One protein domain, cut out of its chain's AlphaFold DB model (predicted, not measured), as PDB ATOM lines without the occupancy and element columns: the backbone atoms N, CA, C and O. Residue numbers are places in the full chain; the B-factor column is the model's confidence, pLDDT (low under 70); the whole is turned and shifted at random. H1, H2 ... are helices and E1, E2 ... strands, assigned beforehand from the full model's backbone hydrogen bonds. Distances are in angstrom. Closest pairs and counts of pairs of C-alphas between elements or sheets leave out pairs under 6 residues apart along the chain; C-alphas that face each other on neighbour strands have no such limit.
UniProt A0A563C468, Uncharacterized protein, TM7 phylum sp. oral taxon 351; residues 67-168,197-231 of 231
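This is residues 67 to 168 and 197 to 231 of the 231 residues of an uncharacterized protein of TM7 phylum sp. oral taxon 351 (UniProt A0A563C468). Little regular structure surrounds one twisted five-stranded sheet, the meander E1 E2 E3 E4 E5, antiparallel neighbour after neighbour. Helices H1, H2 and H3 follow and graze it. The 137 printed residues, mixed in class, under half in named elements, are compact: radius of gyration of the C-alphas 15.6 A, spans 48 by 38 by 25 A.

Hairpins join E1, residues 68 to 74, E2, 81 to 88, E3, 92 to 99, E4, 109 to 118, and E5, 145 to 148, in turn. In E1 and E2, N 72 and O 85, 2.9 A, are within hydrogen-bond range. H1, residues 152 to 155, touches H2, 197 to 203, closest at C-alphas 155 and 200, 5.0 A. H3, 205 to 208, is near H2. Every O i to N i+4 pair of H2 is within range.

C-alpha 68 is at (196.705, 225.457, 265.971); C-alpha 208, ending H3, at (191.349, 217.698, 257.481).

Residues 169 to 196 are not printed; C-alphas 168 and 197 are 12.0 A apart. pLDDT is under 70 at residues 77, 101 to 106 and 130 to 137.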
ATOM      1  N   GLY A  67     193.062 223.972 267.622       95.81
ATOM      2  CA  GLY A  67     194.249 223.135 267.728       95.81
ATOM      3  C   GLY A  67     195.428 223.605 266.888       95.81
ATOM      4  O   GLY A  67     196.314 222.791 266.621       95.81
ATOM      5  N   ALA A  68     195.473 224.879 266.490       97.44
ATOM      6  CA  ALA A  68     196.705 225.457 265.971       97.44
ATOM      7  C   ALA A  68     197.819 225.387 267.036       97.44
ATOM      8  O   ALA A  68     197.592 225.684 268.211       97.44
ATOM      9  N   VAL A  69     199.016 224.979 266.621       97.00
ATOM     10  CA  VAL A  69     200.225 224.879 267.461       97.00
ATOM     11  C   VAL A  69     201.311 225.867 267.049       97.00
ATOM     12  O   VAL A  69     202.145 226.222 267.875       97.00
ATOM     13  N   ASP A  70     201.279 226.337 265.802       96.56
ATOM     14  CA  ASP A  70     202.100 227.444 265.320       96.56
ATOM     15  C   ASP A  70     201.295 228.274 264.314       96.56
ATOM     16  O   ASP A  70     200.500 227.732 263.542       96.56
ATOM     17  N   ILE A  71     201.485 229.590 264.349       97.38
ATOM     18  CA  ILE A  71     200.836 230.548 263.455       97.38
ATOM     19  C   ILE A  71     201.883 231.591 263.076       97.38
ATOM     20  O   ILE A  71     202.330 232.366 263.927       97.38
ATOM     21  N   TRP A  72     202.271 231.630 261.805       94.88
ATOM     22  CA  TRP A  72     203.326 232.519 261.332       94.88
ATOM     23  C   TRP A  72     202.980 233.149 259.992       94.88
ATOM     24  O   TRP A  72     202.200 232.628 259.200       94.88
ATOM     25  N   ARG A  73     203.571 234.315 259.748       92.56
ATOM     26  CA  ARG A  73     203.465 235.001 258.468       92.56
ATOM     27  C   ARG A  73     204.572 234.509 257.544       92.56
ATOM     28  O   ARG A  73     205.719 234.429 257.979       92.56
ATOM     29  N   ILE A  74     204.231 234.247 256.289       90.75
ATOM     30  CA  ILE A  74     205.198 233.996 255.224       90.75
ATOM     31  C   ILE A  74     205.420 235.316 254.488       90.75
ATOM     32  O   ILE A  74     204.473 236.005 254.102       90.75
ATOM     33  N   GLN A  75     206.678 235.716 254.350       81.75
ATOM     34  CA  GLN A  75     207.034 236.925 253.633       81.75
ATOM     35  C   GLN A  75     206.961 236.680 252.126       81.75
ATOM     36  O   GLN A  75     207.772 235.940 251.564       81.75
ATOM     37  N   ASP A  76     206.009 237.339 251.476       74.19
ATOM     38  CA  ASP A  76     205.939 237.418 250.023       74.19
ATOM     39  C   ASP A  76     206.755 238.620 249.510       74.19
ATOM     40  O   ASP A  76     206.889 239.658 250.167       74.19
ATOM     41  N   SER A  77     207.290 238.460 248.306       69.25
ATOM     42  CA  SER A  77     207.823 239.517 247.453       69.25
ATOM     43  C   SER A  77     206.791 240.608 247.133       69.25
ATOM     44  O   SER A  77     207.173 241.770 246.966       69.25
ATOM     45  N   ASN A  78     205.492 240.269 247.082       76.38
ATOM     46  CA  ASN A  78     204.410 241.236 246.912       76.38
ATOM     47  C   ASN A  78     203.862 241.700 248.276       76.38
ATOM     48  O   ASN A  78     203.078 240.991 248.903       76.38
ATOM     49  N   PRO A  79     204.175 242.925 248.737       71.06
ATOM     50  CA  PRO A  79     203.737 243.394 250.053       71.06
ATOM     51  C   PRO A  79     202.214 243.626 250.145       71.06
ATOM     52  O   PRO A  79     201.677 243.787 251.244       71.06
ATOM     53  N   LYS A  80     201.509 243.663 249.005       81.06
ATOM     54  CA  LYS A  80     200.045 243.819 248.951       81.06
ATOM     55  C   LYS A  80     199.275 242.558 249.293       81.06
ATOM     56  O   LYS A  80     198.079 242.654 249.582       81.06
ATOM     57  N   ASP A  81     199.979 241.442 249.296       87.62
ATOM     58  CA  ASP A  81     199.461 240.150 249.663       87.62
ATOM     59  C   ASP A  81     200.029 239.733 251.020       87.62
ATOM     60  O   ASP A  81     201.032 240.261 251.519       87.62
ATOM     61  N   ALA A  82     199.320 238.834 251.682       90.12
ATOM     62  CA  ALA A  82     199.750 238.283 252.948       90.12
ATOM     63  C   ALA A  82     199.378 236.814 253.027       90.12
ATOM     64  O   ALA A  82     198.196 236.478 253.023       90.12
ATOM     65  N   ASP A  83     200.395 235.981 253.199       94.38
ATOM     66  CA  ASP A  83     200.229 234.585 253.551       94.38
ATOM     67  C   ASP A  83     200.462 234.399 255.044       94.38
ATOM     68  O   ASP A  83     201.502 234.775 255.599       94.38
ATOM     69  N   VAL A  84     199.473 233.809 255.709       96.44
ATOM     70  CA  VAL A  84     199.586 233.392 257.105       96.44
ATOM     71  C   VAL A  84     199.388 231.891 257.175       96.44
ATOM     72  O   VAL A  84     198.306 231.386 256.890       96.44
ATOM     73  N   ALA A  85     200.440 231.181 257.557       97.06
ATOM     74  CA  ALA A  85     200.419 229.746 257.743       97.06
ATOM     75  C   ALA A  85     200.048 229.380 259.182       97.06
ATOM     76  O   ALA A  85     200.422 230.051 260.147       97.06
ATOM     77  N   VAL A  86     199.299 228.292 259.298       98.12
ATOM     78  CA  VAL A  86     198.783 227.740 260.545       98.12
ATOM     79  C   VAL A  86     199.086 226.257 260.551       98.12
ATOM     80  O   VAL A  86     198.571 225.525 259.708       98.12
ATOM     81  N   ARG A  87     199.901 225.804 261.500       97.75
ATOM     82  CA  ARG A  87     200.135 224.379 261.738       97.75
ATOM     83  C   ARG A  87     199.182 223.883 262.807       97.75
ATOM     84  O   ARG A  87     199.086 224.491 263.873       97.75
ATOM     85  N   PHE A  88     198.541 222.752 262.551       97.44
ATOM     86  CA  PHE A  88     197.675 222.063 263.499       97.44
ATOM     87  C   PHE A  88     198.357 220.822 264.084       97.44
ATOM     88  O   PHE A  88     199.380 220.355 263.586       97.44
ATOM     89  N   LYS A  89     197.789 220.291 265.171       93.06
ATOM     90  CA  LYS A  89     198.348 219.150 265.922       93.06
ATOM     91  C   LYS A  89     198.521 217.861 265.114       93.06
ATOM     92  O   LYS A  89     199.304 217.022 265.538       93.06
ATOM     93  N   ASN A  90     197.779 217.686 264.025       94.31
ATOM     94  CA  ASN A  90     197.823 216.490 263.183       94.31
ATOM     95  C   ASN A  90     198.692 216.681 261.927       94.31
ATOM     96  O   ASN A  90     198.430 216.044 260.919       94.31
ATOM     97  N   ASP A  91     199.669 217.592 261.962       93.75
ATOM     98  CA  ASP A  91     200.608 217.892 260.867       93.75
ATOM     99  C   ASP A  91     199.993 218.484 259.588       93.75
ATOM    100  O   ASP A  91     200.692 218.725 258.601       93.75
ATOM    101  N   ILE A  92     198.703 218.824 259.621       97.88
ATOM    102  CA  ILE A  92     198.084 219.676 258.609       97.88
ATOM    103  C   ILE A  92     198.577 221.115 258.771       97.88
ATOM    104  O   ILE A  92     198.592 221.677 259.872       97.88
ATOM    105  N   VAL A  93     198.924 221.730 257.645       98.06
ATOM    106  CA  VAL A  93     199.190 223.160 257.521       98.06
ATOM    107  C   VAL A  93     198.118 223.785 256.635       98.06
ATOM    108  O   VAL A  93     197.819 223.276 255.556       98.06
ATOM    109  N   ALA A  94     197.548 224.899 257.093       98.31
ATOM    110  CA  ALA A  94     196.667 225.748 256.301       98.31
ATOM    111  C   ALA A  94     197.318 227.118 256.072       98.31
ATOM    112  O   ALA A  94     197.761 227.753 257.027       98.31
ATOM    113  N   ILE A  95     197.357 227.589 254.826       97.75
ATOM    114  CA  ILE A  95     197.859 228.915 254.452       97.75
ATOM    115  C   ILE A  95     196.685 229.790 254.047       97.75
ATOM    116  O   ILE A  95     195.992 229.491 253.079       97.75
ATOM    117  N   PHE A  96     196.477 230.867 254.794       97.88
ATOM    118  CA  PHE A  96     195.453 231.873 254.557       97.88
ATOM    119  C   PHE A  96     196.043 232.983 253.694       97.88
ATOM    120  O   PHE A  96     196.914 233.717 254.164       97.88
ATOM    121  N   TYR A  97     195.543 233.104 252.466       95.81
ATOM    122  CA  TYR A  97     195.978 234.118 251.509       95.81
ATOM    123  C   TYR A  97     195.032 235.318 251.543       95.81
ATOM    124  O   TYR A  97     193.840 235.207 251.229       95.81
ATOM    125  N   PHE A  98     195.567 236.478 251.915       94.25
ATOM    126  CA  PHE A  98     194.862 237.753 251.895       94.25
ATOM    127  C   PHE A  98     195.425 238.657 250.801       94.25
ATOM    128  O   PHE A  98     196.641 238.774 250.678       94.25
ATOM    129  N   SER A  99     194.559 239.369 250.078       90.69
ATOM    130  CA  SER A  99     194.986 240.324 249.049       90.69
ATOM    131  C   SER A  99     194.253 241.659 249.139       90.69
ATOM    132  O   SER A  99     193.059 241.722 249.445       90.69
ATOM    133  N   ASN A 100     194.984 242.733 248.830       80.88
ATOM    134  CA  ASN A 100     194.450 244.083 248.626       80.88
ATOM    135  C   ASN A 100     194.102 244.388 247.160       80.88
ATOM    136  O   ASN A 100     193.560 245.457 246.874       80.88
ATOM    137  N   GLU A 101     194.465 243.517 246.213       69.88
ATOM    138  CA  GLU A 101     194.285 243.801 244.783       69.88
ATOM    139  C   GLU A 101     192.864 243.481 244.296       69.88
ATOM    140  O   GLU A 101     192.356 244.123 243.369       69.88
ATOM    141  N   VAL A 102     192.177 242.554 244.970       54.41
ATOM    142  CA  VAL A 102     190.798 242.173 244.650       54.41
ATOM    143  C   VAL A 102     189.812 242.994 245.482       54.41
ATOM    144  O   VAL A 102     189.484 242.680 246.622       54.41
ATOM    145  N   GLY A 103     189.329 244.079 244.874       50.19
ATOM    146  CA  GLY A 103     188.351 244.990 245.474       50.19
ATOM    147  C   GLY A 103     188.802 246.441 245.412       50.19
ATOM    148  O   GLY A 103     189.009 247.062 246.451       50.19
ATOM    149  N   LYS A 104     188.952 246.989 244.196       47.03
ATOM    150  CA  LYS A 104     189.231 248.418 243.973       47.03
ATOM    151  C   LYS A 104     188.281 249.270 244.833       47.03
ATOM    152  O   LYS A 104     187.103 249.368 244.512       47.03
ATOM    153  N   GLY A 105     188.798 249.861 245.911       55.28
ATOM    154  CA  GLY A 105     188.043 250.723 246.831       55.28
ATOM    155  C   GLY A 105     187.853 250.191 248.258       55.28
ATOM    156  O   GLY A 105     187.524 250.994 249.121       55.28
ATOM    157  N   SER A 106     188.106 248.904 248.529       68.00
ATOM    158  CA  SER A 106     188.063 248.347 249.891       68.00
ATOM    159  C   SER A 106     189.215 248.892 250.733       68.00
ATOM    160  O   SER A 106     190.370 248.873 250.297       68.00
ATOM    161  N   LYS A 107     188.930 249.335 251.962       81.12
ATOM    162  CA  LYS A 107     189.968 249.712 252.936       81.12
ATOM    163  C   LYS A 107     190.619 248.507 253.612       81.12
ATOM    164  O   LYS A 107     191.563 248.700 254.376       81.12
ATOM    165  N   TYR A 108     190.128 247.298 253.339       87.94
ATOM    166  CA  TYR A 108     190.587 246.046 253.934       87.94
ATOM    167  C   TYR A 108     191.118 245.082 252.876       87.94
ATOM    168  O   TYR A 108     190.531 244.957 251.795       87.94
ATOM    169  N   GLY A 109     192.170 244.341 253.230       90.62
ATOM    170  CA  GLY A 109     192.557 243.137 252.499       90.62
ATOM    171  C   GLY A 109     191.529 242.035 252.718       90.62
ATOM    172  O   GLY A 109     191.001 241.883 253.821       90.62
ATOM    173  N   LYS A 110     191.205 241.273 251.679       92.38
ATOM    174  CA  LYS A 110     190.198 240.208 251.759       92.38
ATOM    175  C   LYS A 110     190.871 238.849 251.786       92.38
ATOM    176  O   LYS A 110     191.856 238.654 251.080       92.38
ATOM    177  N   LEU A 111     190.338 237.921 252.580       95.56
ATOM    178  CA  LEU A 111     190.687 236.509 252.463       95.56
ATOM    179  C   LEU A 111     190.216 236.009 251.096       95.56
ATOM    180  O   LEU A 111     189.023 236.060 250.785       95.56
ATOM    181  N   MET A 112     191.168 235.558 250.291       94.88
ATOM    182  CA  MET A 112     190.961 235.135 248.910       94.88
ATOM    183  C   MET A 112     190.908 233.614 248.780       94.88
ATOM    184  O   MET A 112     190.165 233.084 247.951       94.88
ATOM    185  N   GLY A 113     191.665 232.913 249.621       96.19
ATOM    186  CA  GLY A 113     191.583 231.470 249.712       96.19
ATOM    187  C   GLY A 113     192.409 230.885 250.842       96.19
ATOM    188  O   GLY A 113     193.117 231.593 251.566       96.19
ATOM    189  N   ILE A 114     192.275 229.570 250.993       98.38
ATOM    190  CA  ILE A 114     193.013 228.775 251.967       98.38
ATOM    191  C   ILE A 114     193.626 227.577 251.245       98.38
ATOM    192  O   ILE A 114     192.902 226.784 250.648       98.38
ATOM    193  N   SER A 115     194.947 227.431 251.317       97.81
ATOM    194  CA  SER A 115     195.648 226.224 250.865       97.81
ATOM    195  C   SER A 115     195.837 225.264 252.033       97.81
ATOM    196  O   SER A 115     196.221 225.707 253.112       97.81
ATOM    197  N   VAL A 116     195.588 223.971 251.837       98.31
ATOM    198  CA  VAL A 116     195.743 222.920 252.853       98.31
ATOM    199  C   VAL A 116     196.650 221.816 252.325       98.31
ATOM    200  O   VAL A 116     196.506 221.381 251.184       98.31
ATOM    201  N   PHE A 117     197.579 221.356 253.157       97.75
ATOM    202  CA  PHE A 117     198.484 220.242 252.864       97.75
ATOM    203  C   PHE A 117     199.006 219.621 254.168       97.75
ATOM    204  O   PHE A 117     198.874 220.219 255.238       97.75
ATOM    205  N   ALA A 118     199.605 218.434 254.094       97.12
ATOM    206  CA  ALA A 118     200.344 217.851 255.216       97.12
ATOM    207  C   ALA A 118     201.815 218.272 255.151       97.12
ATOM    208  O   ALA A 118     202.361 218.442 254.060       97.12
ATOM    209  N   ALA A 119     202.476 218.458 256.291       95.12
ATOM    210  CA  ALA A 119     203.892 218.808 256.289       95.12
ATOM    211  C   ALA A 119     204.640 218.325 257.526       95.12
ATOM    212  O   ALA A 119     204.102 218.343 258.634       95.12
ATOM    213  N   GLU A 120     205.916 217.978 257.347       92.19
ATOM    214  CA  GLU A 120     206.792 217.550 258.440       92.19
ATOM    215  C   GLU A 120     206.863 218.630 259.534       92.19
ATOM    216  O   GLU A 120     206.705 219.816 259.223       92.19
ATOM    217  N   PRO A 121     207.086 218.273 260.814       88.44
ATOM    218  CA  PRO A 121     207.022 219.217 261.935       88.44
ATOM    219  C   PRO A 121     207.897 220.469 261.792       88.44
ATOM    220  O   PRO A 121     207.544 221.536 262.292       88.44
ATOM    221  N   ASP A 122     209.028 220.360 261.100       87.94
ATOM    222  CA  ASP A 122     209.974 221.445 260.848       87.94
ATOM    223  C   ASP A 122     209.718 222.200 259.529       87.94
ATOM    224  O   ASP A 122     210.482 223.103 259.180       87.94
ATOM    225  N   TYR A 123     208.638 221.887 258.801       90.06
ATOM    226  CA  TYR A 123     208.167 222.670 257.651       90.06
ATOM    227  C   TYR A 123     207.588 224.007 258.090       90.06
ATOM    228  O   TYR A 123     206.462 224.112 258.580       90.06
ATOM    229  N   ARG A 124     208.381 225.060 257.926       91.12
ATOM    230  CA  ARG A 124     208.009 226.410 258.343       91.12
ATOM    231  C   ARG A 124     208.655 227.451 257.426       91.12
ATOM    232  O   ARG A 124     209.624 228.091 257.834       91.12
ATOM    233  N   PRO A 125     208.174 227.600 256.177       87.31
ATOM    234  CA  PRO A 125     208.695 228.612 255.265       87.31
ATOM    235  C   PRO A 125     208.504 230.005 255.863       87.31
ATOM    236  O   PRO A 125     207.402 230.362 256.277       87.31
ATOM    237  N   GLU A 126     209.578 230.790 255.914       85.62
ATOM    238  CA  GLU A 126     209.524 232.189 256.358       85.62
ATOM    239  C   GLU A 126     209.338 233.153 255.183       85.62
ATOM    240  O   GLU A 126     208.864 234.270 255.373       85.62
ATOM    241  N   SER A 127     209.662 232.715 253.965       84.25
ATOM    242  CA  SER A 127     209.462 233.471 252.736       84.25
ATOM    243  C   SER A 127     209.245 232.540 251.546       84.25
ATOM    244  O   SER A 127     209.750 231.417 251.534       84.25
ATOM    245  N   TRP A 128     208.512 233.032 250.546       80.81
ATOM    246  CA  TRP A 128     208.429 232.405 249.225       80.81
ATOM    247  C   TRP A 128     209.533 232.848 248.267       80.81
ATOM    248  O   TRP A 128     209.639 232.289 247.178       80.81
ATOM    249  N   ASP A 129     210.346 233.838 248.647       76.00
ATOM    250  CA  ASP A 129     211.493 234.259 247.853       76.00
ATOM    251  C   ASP A 129     212.487 233.089 247.744       76.00
ATOM    252  O   ASP A 129     213.073 232.694 248.755       76.00
ATOM    253  N   PRO A 130     212.730 232.541 246.538       64.75
ATOM    254  CA  PRO A 130     213.662 231.430 246.355       64.75
ATOM    255  C   PRO A 130     215.101 231.776 246.771       64.75
ATOM    256  O   PRO A 130     215.916 230.877 246.983       64.75
ATOM    257  N   SER A 131     215.430 233.071 246.845       66.44
ATOM    258  CA  SER A 131     216.734 233.582 247.278       66.44
ATOM    259  C   SER A 131     216.846 233.750 248.797       66.44
ATOM    260  O   SER A 131     217.961 233.755 249.328       66.44
ATOM    261  N   ALA A 132     215.715 233.817 249.511       63.03
ATOM    262  CA  ALA A 132     215.683 233.731 250.963       63.03
ATOM    263  C   ALA A 132     216.002 232.283 251.346       63.03
ATOM    264  O   ALA A 132     215.267 231.343 251.063       63.03
ATOM    265  N   THR A 133     217.183 232.093 251.916       49.28
ATOM    266  CA  THR A 133     217.840 230.801 252.091       49.28
ATOM    267  C   THR A 133     216.932 229.811 252.837       49.28
ATOM    268  O   THR A 133     216.781 229.914 254.053       49.28
ATOM    269  N   ILE A 134     216.350 228.823 252.140       54.84
ATOM    270  CA  ILE A 134     215.607 227.712 252.765       54.84
ATOM    271  C   ILE A 134     216.627 226.769 253.423       54.84
ATOM    272  O   ILE A 134     216.923 225.675 252.948       54.84
ATOM    273  N   MET A 135     217.231 227.210 254.526       48.38
ATOM    274  CA  MET A 135     218.026 226.359 255.409       48.38
ATOM    275  C   MET A 135     217.094 225.627 256.379       48.38
ATOM    276  O   MET A 135     217.070 225.917 257.572       48.38
ATOM    277  N   LYS A 136     216.310 224.699 255.824       51.38
ATOM    278  CA  LYS A 136     215.757 223.478 256.436       51.38
ATOM    279  C   LYS A 136     214.836 222.850 255.394       51.38
ATOM    280  O   LYS A 136     213.728 223.317 255.166       51.38
ATOM    281  N   SER A 137     215.361 221.851 254.695       57.59
ATOM    282  CA  SER A 137     214.640 221.051 253.707       57.59
ATOM    283  C   SER A 137     213.697 220.085 254.420       57.59
ATOM    284  O   SER A 137     213.966 218.890 254.499       57.59
ATOM    285  N   SER A 138     212.645 220.616 255.013       71.62
ATOM    286  CA  SER A 138     211.528 219.819 255.495       71.62
ATOM    287  C   SER A 138     210.484 219.724 254.397       71.62
ATOM    288  O   SER A 138     210.325 220.638 253.580       71.62
ATOM    289  N   SER A 139     209.829 218.575 254.317       85.88
ATOM    290  CA  SER A 139     208.959 218.236 253.195       85.88
ATOM    291  C   SER A 139     207.504 218.554 253.523       85.88
ATOM    292  O   SER A 139     207.042 218.411 254.658       85.88
ATOM    293  N   ARG A 140     206.759 218.970 252.500       92.19
ATOM    294  CA  ARG A 140     205.294 218.968 252.509       92.19
ATOM    295  C   ARG A 140     204.780 217.833 251.629       92.19
ATOM    296  O   ARG A 140     205.561 217.241 250.889       92.19
ATOM    297  N   SER A 141     203.490 217.543 251.711       95.00
ATOM    298  CA  SER A 141     202.847 216.529 250.889       95.00
ATOM    299  C   SER A 141     202.947 216.829 249.393       95.00
ATOM    300  O   SER A 141     202.995 217.987 248.978       95.00
ATOM    301  N   GLU A 142     202.913 215.761 248.596       95.12
ATOM    302  CA  GLU A 142     202.829 215.805 247.129       95.12
ATOM    303  C   GLU A 142     201.519 216.430 246.641       95.12
ATOM    304  O   GLU A 142     201.442 216.913 245.519       95.12
ATOM    305  N   TRP A 143     200.500 216.450 247.503       96.50
ATOM    306  CA  TRP A 143     199.226 217.099 247.247       96.50
ATOM    307  C   TRP A 143     199.106 218.417 248.010       96.50
ATOM    308  O   TRP A 143     199.649 218.593 249.108       96.50
ATOM    309  N   SER A 144     198.312 219.329 247.461       97.00
ATOM    310  CA  SER A 144     197.738 220.444 248.218       97.00
ATOM    311  C   SER A 144     196.354 220.778 247.681       97.00
ATOM    312  O   SER A 144     196.114 220.645 246.483       97.00
ATOM    313  N   ARG A 145     195.450 221.227 248.552       97.75
ATOM    314  CA  ARG A 145     194.094 221.619 248.165       97.75
ATOM    315  C   ARG A 145     193.854 223.099 248.413       97.75
ATOM    316  O   ARG A 145     194.050 223.586 249.523       97.75
ATOM    317  N   TRP A 146     193.403 223.800 247.382       97.44
ATOM    318  CA  TRP A 146     193.047 225.211 247.417       97.44
ATOM    319  C   TRP A 146     191.536 225.400 247.540       97.44
ATOM    320  O   TRP A 146     190.763 224.921 246.710       97.44
ATOM    321  N   PHE A 147     191.112 226.155 248.549       97.50
ATOM    322  CA  PHE A 147     189.726 226.555 248.754       97.50
ATOM    323  C   PHE A 147     189.558 228.040 248.460       97.50
ATOM    324  O   PHE A 147     190.131 228.882 249.150       97.50
ATOM    325  N   ASN A 148     188.739 228.368 247.463       95.25
ATOM    326  CA  ASN A 148     188.374 229.747 247.167       95.25
ATOM    327  C   ASN A 148     187.362 230.253 248.207       95.25
ATOM    328  O   ASN A 148     186.278 229.694 248.333       95.25
ATOM    329  N   THR A 149     187.691 231.331 248.921       95.06
ATOM    330  CA  THR A 149     186.830 231.900 249.976       95.06
ATOM    331  C   THR A 149     185.932 233.030 249.483       95.06
ATOM    332  O   THR A 149     185.155 233.572 250.261       95.06
ATOM    333  N   THR A 150     186.048 233.419 248.211       91.94
ATOM    334  CA  THR A 150     185.259 234.504 247.602       91.94
ATOM    335  C   THR A 150     183.933 234.028 247.012       91.94
ATOM    336  O   THR A 150     183.059 234.849 246.735       91.94
ATOM    337  N   SER A 151     183.762 232.713 246.847       92.94
ATOM    338  CA  SER A 151     182.505 232.097 246.434       92.94
ATOM    339  C   SER A 151     181.854 231.392 247.630       92.94
ATOM    340  O   SER A 151     182.311 230.316 248.015       92.94
ATOM    341  N   PRO A 152     180.799 231.976 248.235       93.44
ATOM    342  CA  PRO A 152     180.145 231.397 249.404       93.44
ATOM    343  C   PRO A 152     179.708 229.945 249.208       93.44
ATOM    344  O   PRO A 152     180.032 229.116 250.047       93.44
ATOM    345  N   ASP A 153     179.032 229.634 248.096       94.06
ATOM    346  CA  ASP A 153     178.497 228.292 247.824       94.06
ATOM    347  C   ASP A 153     179.607 227.232 247.749       94.06
ATOM    348  O   ASP A 153     179.454 226.133 248.282       94.06
ATOM    349  N   ASP A 154     180.751 227.588 247.153       92.56
ATOM    350  CA  ASP A 154     181.898 226.687 247.025       92.56
ATOM    351  C   ASP A 154     182.631 226.536 248.361       92.56
ATOM    352  O   ASP A 154     182.968 225.424 248.762       92.56
ATOM    353  N   PHE A 155     182.852 227.642 249.085       95.50
ATOM    354  CA  PHE A 155     183.619 227.615 250.330       95.50
ATOM    355  C   PHE A 155     182.888 226.880 251.455       95.50
ATOM    356  O   PHE A 155     183.514 226.183 252.249       95.50
ATOM    357  N   VAL A 156     181.565 227.030 251.534       95.25
ATOM    358  CA  VAL A 156     180.732 226.311 252.512       95.25
ATOM    359  C   VAL A 156     180.273 224.944 252.011       95.25
ATOM    360  O   VAL A 156     179.652 224.206 252.776       95.25
ATOM    361  N   ASN A 157     180.579 224.611 250.753       92.12
ATOM    362  CA  ASN A 157     180.198 223.364 250.106       92.12
ATOM    363  C   ASN A 157     178.671 223.100 250.137       92.12
ATOM    364  O   ASN A 157     178.201 221.998 250.434       92.12
ATOM    365  N   ASP A 158     177.885 224.139 249.840       93.06
ATOM    366  CA  ASP A 158     176.429 224.086 249.649       93.06
ATOM    367  C   ASP A 158     176.063 224.955 248.442       93.06
ATOM    368  O   ASP A 158     176.128 226.181 248.493       93.06
ATOM    369  N   THR A 159     175.625 224.311 247.357       91.31
ATOM    370  CA  THR A 159     175.315 224.959 246.070       91.31
ATOM    371  C   THR A 159     174.175 225.971 246.129       91.31
ATOM    372  O   THR A 159     173.955 226.700 245.163       91.31
ATOM    373  N   ARG A 160     173.419 226.009 247.232       93.19
ATOM    374  CA  ARG A 160     172.290 226.925 247.442       93.19
ATOM    375  C   ARG A 160     172.480 227.786 248.687       93.19
ATOM    376  O   ARG A 160     171.490 228.261 249.253       93.19
ATOM    377  N   TYR A 161     173.717 227.971 249.142       93.44
ATOM    378  CA  TYR A 161     174.001 228.721 250.359       93.44
ATOM    379  C   TYR A 161     173.565 230.183 250.241       93.44
ATOM    380  O   TYR A 161     172.846 230.676 251.118       93.44
ATOM    381  N   LYS A 162     173.919 230.852 249.133       94.19
ATOM    382  CA  LYS A 162     173.560 232.259 248.861       94.19
ATOM    383  C   LYS A 162     172.056 232.509 248.772       94.19
ATOM    384  O   LYS A 162     171.603 233.620 249.009       94.19
ATOM    385  N   GLU A 163     171.259 231.494 248.439       94.25
ATOM    386  CA  GLU A 163     169.800 231.642 248.346       94.25
ATOM    387  C   GLU A 163     169.126 231.781 249.718       94.25
ATOM    388  O   GLU A 163     167.980 232.222 249.807       94.25
ATOM    389  N   LYS A 164     169.807 231.349 250.787       93.00
ATOM    390  CA  LYS A 164     169.234 231.214 252.135       93.00
ATOM    391  C   LYS A 164     169.953 232.055 253.182       93.00
ATOM    392  O   LYS A 164     169.451 232.174 254.296       93.00
ATOM    393  N   ASN A 165     171.125 232.587 252.852       92.50
ATOM    394  CA  ASN A 165     171.996 233.280 253.789       92.50
ATOM    395  C   ASN A 165     172.460 234.602 253.189       92.50
ATOM    396  O   ASN A 165     172.732 234.694 251.996       92.50
ATOM    397  N   GLU A 166     172.600 235.603 254.052       89.06
ATOM    398  CA  GLU A 166     173.334 236.820 253.725       89.06
ATOM    399  C   GLU A 166     174.797 236.447 253.425       89.06
ATOM    400  O   GLU A 166     175.361 235.557 254.076       89.06
ATOM    401  N   VAL A 167     175.442 237.116 252.470       90.44
ATOM    402  CA  VAL A 167     176.825 236.789 252.057       90.44
ATOM    403  C   VAL A 167     177.701 238.005 251.788       90.44
ATOM    404  O   VAL A 167     178.906 237.839 251.591       90.44
ATOM    405  N   ASP A 168     177.137 239.210 251.836       89.75
ATOM    406  CA  ASP A 168     177.848 240.425 251.435       89.75
ATOM    407  C   ASP A 168     178.607 241.103 252.585       89.75
ATOM    408  O   ASP A 168     179.324 242.082 252.355       89.75
ATOM    409  N   PHE A 197     182.667 232.626 257.148       97.44
ATOM    410  CA  PHE A 197     183.982 232.020 257.374       97.44
ATOM    411  C   PHE A 197     183.934 230.792 258.282       97.44
ATOM    412  O   PHE A 197     184.572 229.795 257.973       97.44
ATOM    413  N   GLY A 198     183.168 230.839 259.374       96.62
ATOM    414  CA  GLY A 198     183.069 229.710 260.301       96.62
ATOM    415  C   GLY A 198     182.529 228.456 259.620       96.62
ATOM    416  O   GLY A 198     183.147 227.402 259.704       96.62
ATOM    417  N   ALA A 199     181.422 228.585 258.883       95.69
ATOM    418  CA  ALA A 199     180.834 227.473 258.141       95.69
ATOM    419  C   ALA A 199     181.797 226.933 257.074       95.69
ATOM    420  O   ALA A 199     182.002 225.724 256.996       95.69
ATOM    421  N   GLY A 200     182.433 227.825 256.309       96.69
ATOM    422  CA  GLY A 200     183.398 227.430 255.285       96.69
ATOM    423  C   GLY A 200     184.641 226.760 255.867       96.69
ATOM    424  O   GLY A 200     185.080 225.731 255.365       96.69
ATOM    425  N   PHE A 201     185.167 227.263 256.986       97.62
ATOM    426  CA  PHE A 201     186.298 226.647 257.679       97.62
ATOM    427  C   PHE A 201     185.968 225.218 258.119       97.62
ATOM    428  O   PHE A 201     186.759 224.315 257.864       97.62
ATOM    429  N   GLU A 202     184.811 224.987 258.751       96.06
ATOM    430  CA  GLU A 202     184.420 223.635 259.179       96.06
ATOM    431  C   GLU A 202     184.161 222.695 257.989       96.06
ATOM    432  O   GLU A 202     184.494 221.511 258.058       96.06
ATOM    433  N   ALA A 203     183.598 223.218 256.893       95.56
ATOM    434  CA  ALA A 203     183.353 222.459 255.667       95.56
ATOM    435  C   ALA A 203     184.646 222.089 254.920       95.56
ATOM    436  O   ALA A 203     184.653 221.093 254.200       95.56
ATOM    437  N   THR A 204     185.725 222.850 255.119       95.69
ATOM    438  CA  THR A 204     187.004 222.700 254.409       95.69
ATOM    439  C   THR A 204     188.120 222.251 255.356       95.69
ATOM    440  O   THR A 204     188.265 221.059 255.623       95.69
ATOM    441  N   VAL A 205     188.892 223.184 255.920       97.50
ATOM    442  CA  VAL A 205     190.036 222.923 256.811       97.50
ATOM    443  C   VAL A 205     189.647 221.989 257.957       97.50
ATOM    444  O   VAL A 205     190.346 221.014 258.216       97.50
ATOM    445  N   GLY A 206     188.497 222.227 258.592       96.56
ATOM    446  CA  GLY A 206     187.998 221.441 259.722       96.56
ATOM    447  C   GLY A 206     187.865 219.946 259.427       96.56
ATOM    448  O   GLY A 206     188.080 219.130 260.321       96.56
ATOM    449  N   ARG A 207     187.604 219.559 258.173       96.38
ATOM    450  CA  ARG A 207     187.549 218.148 257.755       96.38
ATOM    451  C   ARG A 207     188.922 217.483 257.795       96.38
ATOM    452  O   ARG A 207     189.025 216.345 258.242       96.38
ATOM    453  N   TYR A 208     189.973 218.193 257.387       97.44
ATOM    454  CA  TYR A 208     191.349 217.698 257.481       97.44
ATOM    455  C   TYR A 208     191.816 217.578 258.931       97.44
ATOM    456  O   TYR A 208     192.572 216.667 259.258       97.44
ATOM    457  N   LEU A 209     191.333 218.446 259.825       96.81
ATOM    458  CA  LEU A 209     191.675 218.396 261.254       96.81
ATOM    459  C   LEU A 209     191.079 217.182 261.986       96.81
ATOM    460  O   LEU A 209     191.513 216.864 263.090       96.81
ATOM    461  N   GLN A 210     190.098 216.499 261.388       95.25
ATOM    462  CA  GLN A 210     189.501 215.272 261.935       95.25
ATOM    463  C   GLN A 210     190.305 214.010 261.592       95.25
ATOM    464  O   GLN A 210     190.023 212.940 262.131       95.25
ATOM    465  N   LEU A 211     191.294 214.115 260.700       94.31
ATOM    466  CA  LEU A 211     192.160 213.002 260.334       94.31
ATOM    467  C   LEU A 211     193.163 212.733 261.457       94.31
ATOM    468  O   LEU A 211     193.814 213.658 261.943       94.31
ATOM    469  N   SER A 212     193.310 211.466 261.841       90.56
ATOM    470  CA  SER A 212     194.294 211.057 262.847       90.56
ATOM    471  C   SER A 212     195.727 211.172 262.331       90.56
ATOM    472  O   SER A 212     196.595 211.634 263.059       90.56
ATOM    473  N   GLU A 213     195.958 210.771 261.078       89.06
ATOM    474  CA  GLU A 213     197.263 210.794 260.413       89.06
ATOM    475  C   GLU A 213     197.053 211.140 258.929       89.06
ATOM    476  O   GLU A 213     196.518 210.314 258.181       89.06
ATOM    477  N   PRO A 214     197.388 212.360 258.478       88.81
ATOM    478  CA  PRO A 214     197.239 212.722 257.078       88.81
ATOM    479  C   PRO A 214     198.340 212.094 256.216       88.81
ATOM    480  O   PRO A 214     199.508 212.018 256.589       88.81
ATOM    481  N   SER A 215     197.956 211.658 255.019       92.75
ATOM    482  CA  SER A 215     198.882 211.125 254.019       92.75
ATOM    483  C   SER A 215     199.760 212.233 253.440       92.75
ATOM    484  O   SER A 215     199.284 213.336 253.185       92.75
ATOM    485  N   PHE A 216     201.028 211.925 253.163       93.88
ATOM    486  CA  PHE A 216     201.945 212.833 252.464       93.88
ATOM    487  C   PHE A 216     201.945 212.643 250.940       93.88
ATOM    488  O   PHE A 216     202.513 213.463 250.231       93.88
ATOM    489  N   ILE A 217     201.315 211.585 250.420       94.56
ATOM    490  CA  ILE A 217     201.405 211.211 248.995       94.56
ATOM    491  C   ILE A 217     200.098 211.465 248.247       94.56
ATOM    492  O   ILE A 217     200.106 211.935 247.119       94.56
ATOM    493  N   VAL A 218     198.968 211.154 248.879       94.69
ATOM    494  CA  VAL A 218     197.631 211.291 248.285       94.69
ATOM    495  C   VAL A 218     196.760 212.136 249.189       94.69
ATOM    496  O   VAL A 218     196.836 211.977 250.408       94.69
ATOM    497  N   ASP A 219     195.931 213.001 248.605       96.56
ATOM    498  CA  ASP A 219     194.979 213.780 249.386       96.56
ATOM    499  C   ASP A 219     193.964 212.824 250.044       96.56
ATOM    500  O   ASP A 219     193.223 212.128 249.344       96.56
ATOM    501  N   PRO A 220     193.922 212.756 251.386       95.50
ATOM    502  CA  PRO A 220     193.066 211.820 252.113       95.50
ATOM    503  C   PRO A 220     191.567 212.085 251.930       95.50
ATOM    504  O   PRO A 220     190.755 211.225 252.272       95.50
ATOM    505  N   LEU A 221     191.191 213.264 251.430       95.75
ATOM    506  CA  LEU A 221     189.808 213.646 251.154       95.75
ATOM    507  C   LEU A 221     189.526 213.753 249.651       95.75
ATOM    508  O   LEU A 221     188.455 214.235 249.266       95.75
ATOM    509  N   ASP A 222     190.435 213.268 248.801       93.56
ATOM    510  CA  ASP A 222     190.162 213.149 247.373       93.56
ATOM    511  C   ASP A 222     188.980 212.208 247.093       93.56
ATOM    512  O   ASP A 222     188.700 211.262 247.834       93.56
ATOM    513  N   GLY A 223     188.225 212.516 246.039       89.31
ATOM    514  CA  GLY A 223     186.982 211.817 245.702       89.31
ATOM    515  C   GLY A 223     185.827 212.037 246.691       89.31
ATOM    516  O   GLY A 223     184.739 211.493 246.488       89.31
ATOM    517  N   THR A 224     186.020 212.839 247.745       92.25
ATOM    518  CA  THR A 224     184.926 213.296 248.609       92.25
ATOM    519  C   THR A 224     184.297 214.573 248.060       92.25
ATOM    520  O   THR A 224     184.826 215.233 247.167       92.25
ATOM    521  N   ASN A 225     183.151 214.959 248.612       87.69
ATOM    522  CA  ASN A 225     182.467 216.177 248.209       87.69
ATOM    523  C   ASN A 225     183.043 217.440 248.862       87.69
ATOM    524  O   ASN A 225     182.317 218.410 248.930       87.69
ATOM    525  N   ILE A 226     184.277 217.465 249.374       91.50
ATOM    526  CA  ILE A 226     184.809 218.604 250.149       91.50
ATOM    527  C   ILE A 226     185.016 219.903 249.337       91.50
ATOM    528  O   ILE A 226     185.220 220.967 249.916       91.50
ATOM    529  N   GLY A 227     184.941 219.841 248.007       89.94
ATOM    530  CA  GLY A 227     185.204 220.985 247.131       89.94
ATOM    531  C   GLY A 227     186.697 221.322 247.037       89.94
ATOM    532  O   GLY A 227     187.554 220.511 247.392       89.94
ATOM    533  N   GLY A 228     187.016 222.518 246.540       91.94
ATOM    534  CA  GLY A 228     188.394 222.973 246.334       91.94
ATOM    535  C   GLY A 228     189.129 222.283 245.178       91.94
ATOM    536  O   GLY A 228     188.722 221.234 244.677       91.94
ATOM    537  N   GLU A 229     190.232 222.889 244.756       92.56
ATOM    538  CA  GLU A 229     191.074 222.423 243.652       92.56
ATOM    539  C   GLU A 229     192.303 221.708 244.213       92.56
ATOM    540  O   GLU A 229     192.967 222.233 245.103       92.56
ATOM    541  N   THR A 230     192.593 220.499 243.727       88.94
ATOM    542  CA  THR A 230     193.770 219.719 244.153       88.94
ATOM    543  C   THR A 230     194.874 219.860 243.122       88.94
ATOM    544  O   THR A 230     194.614 219.688 241.931       88.94
ATOM    545  N   ASN A 231     196.082 220.152 243.595       77.00
ATOM    546  CA  ASN A 231     197.322 220.040 242.829       77.00
ATOM    547  C   ASN A 231     198.072 218.783 243.240       77.00
ATOM    548  O   ASN A 231     198.072 218.511 244.466       77.00
TER     549      ASN A 231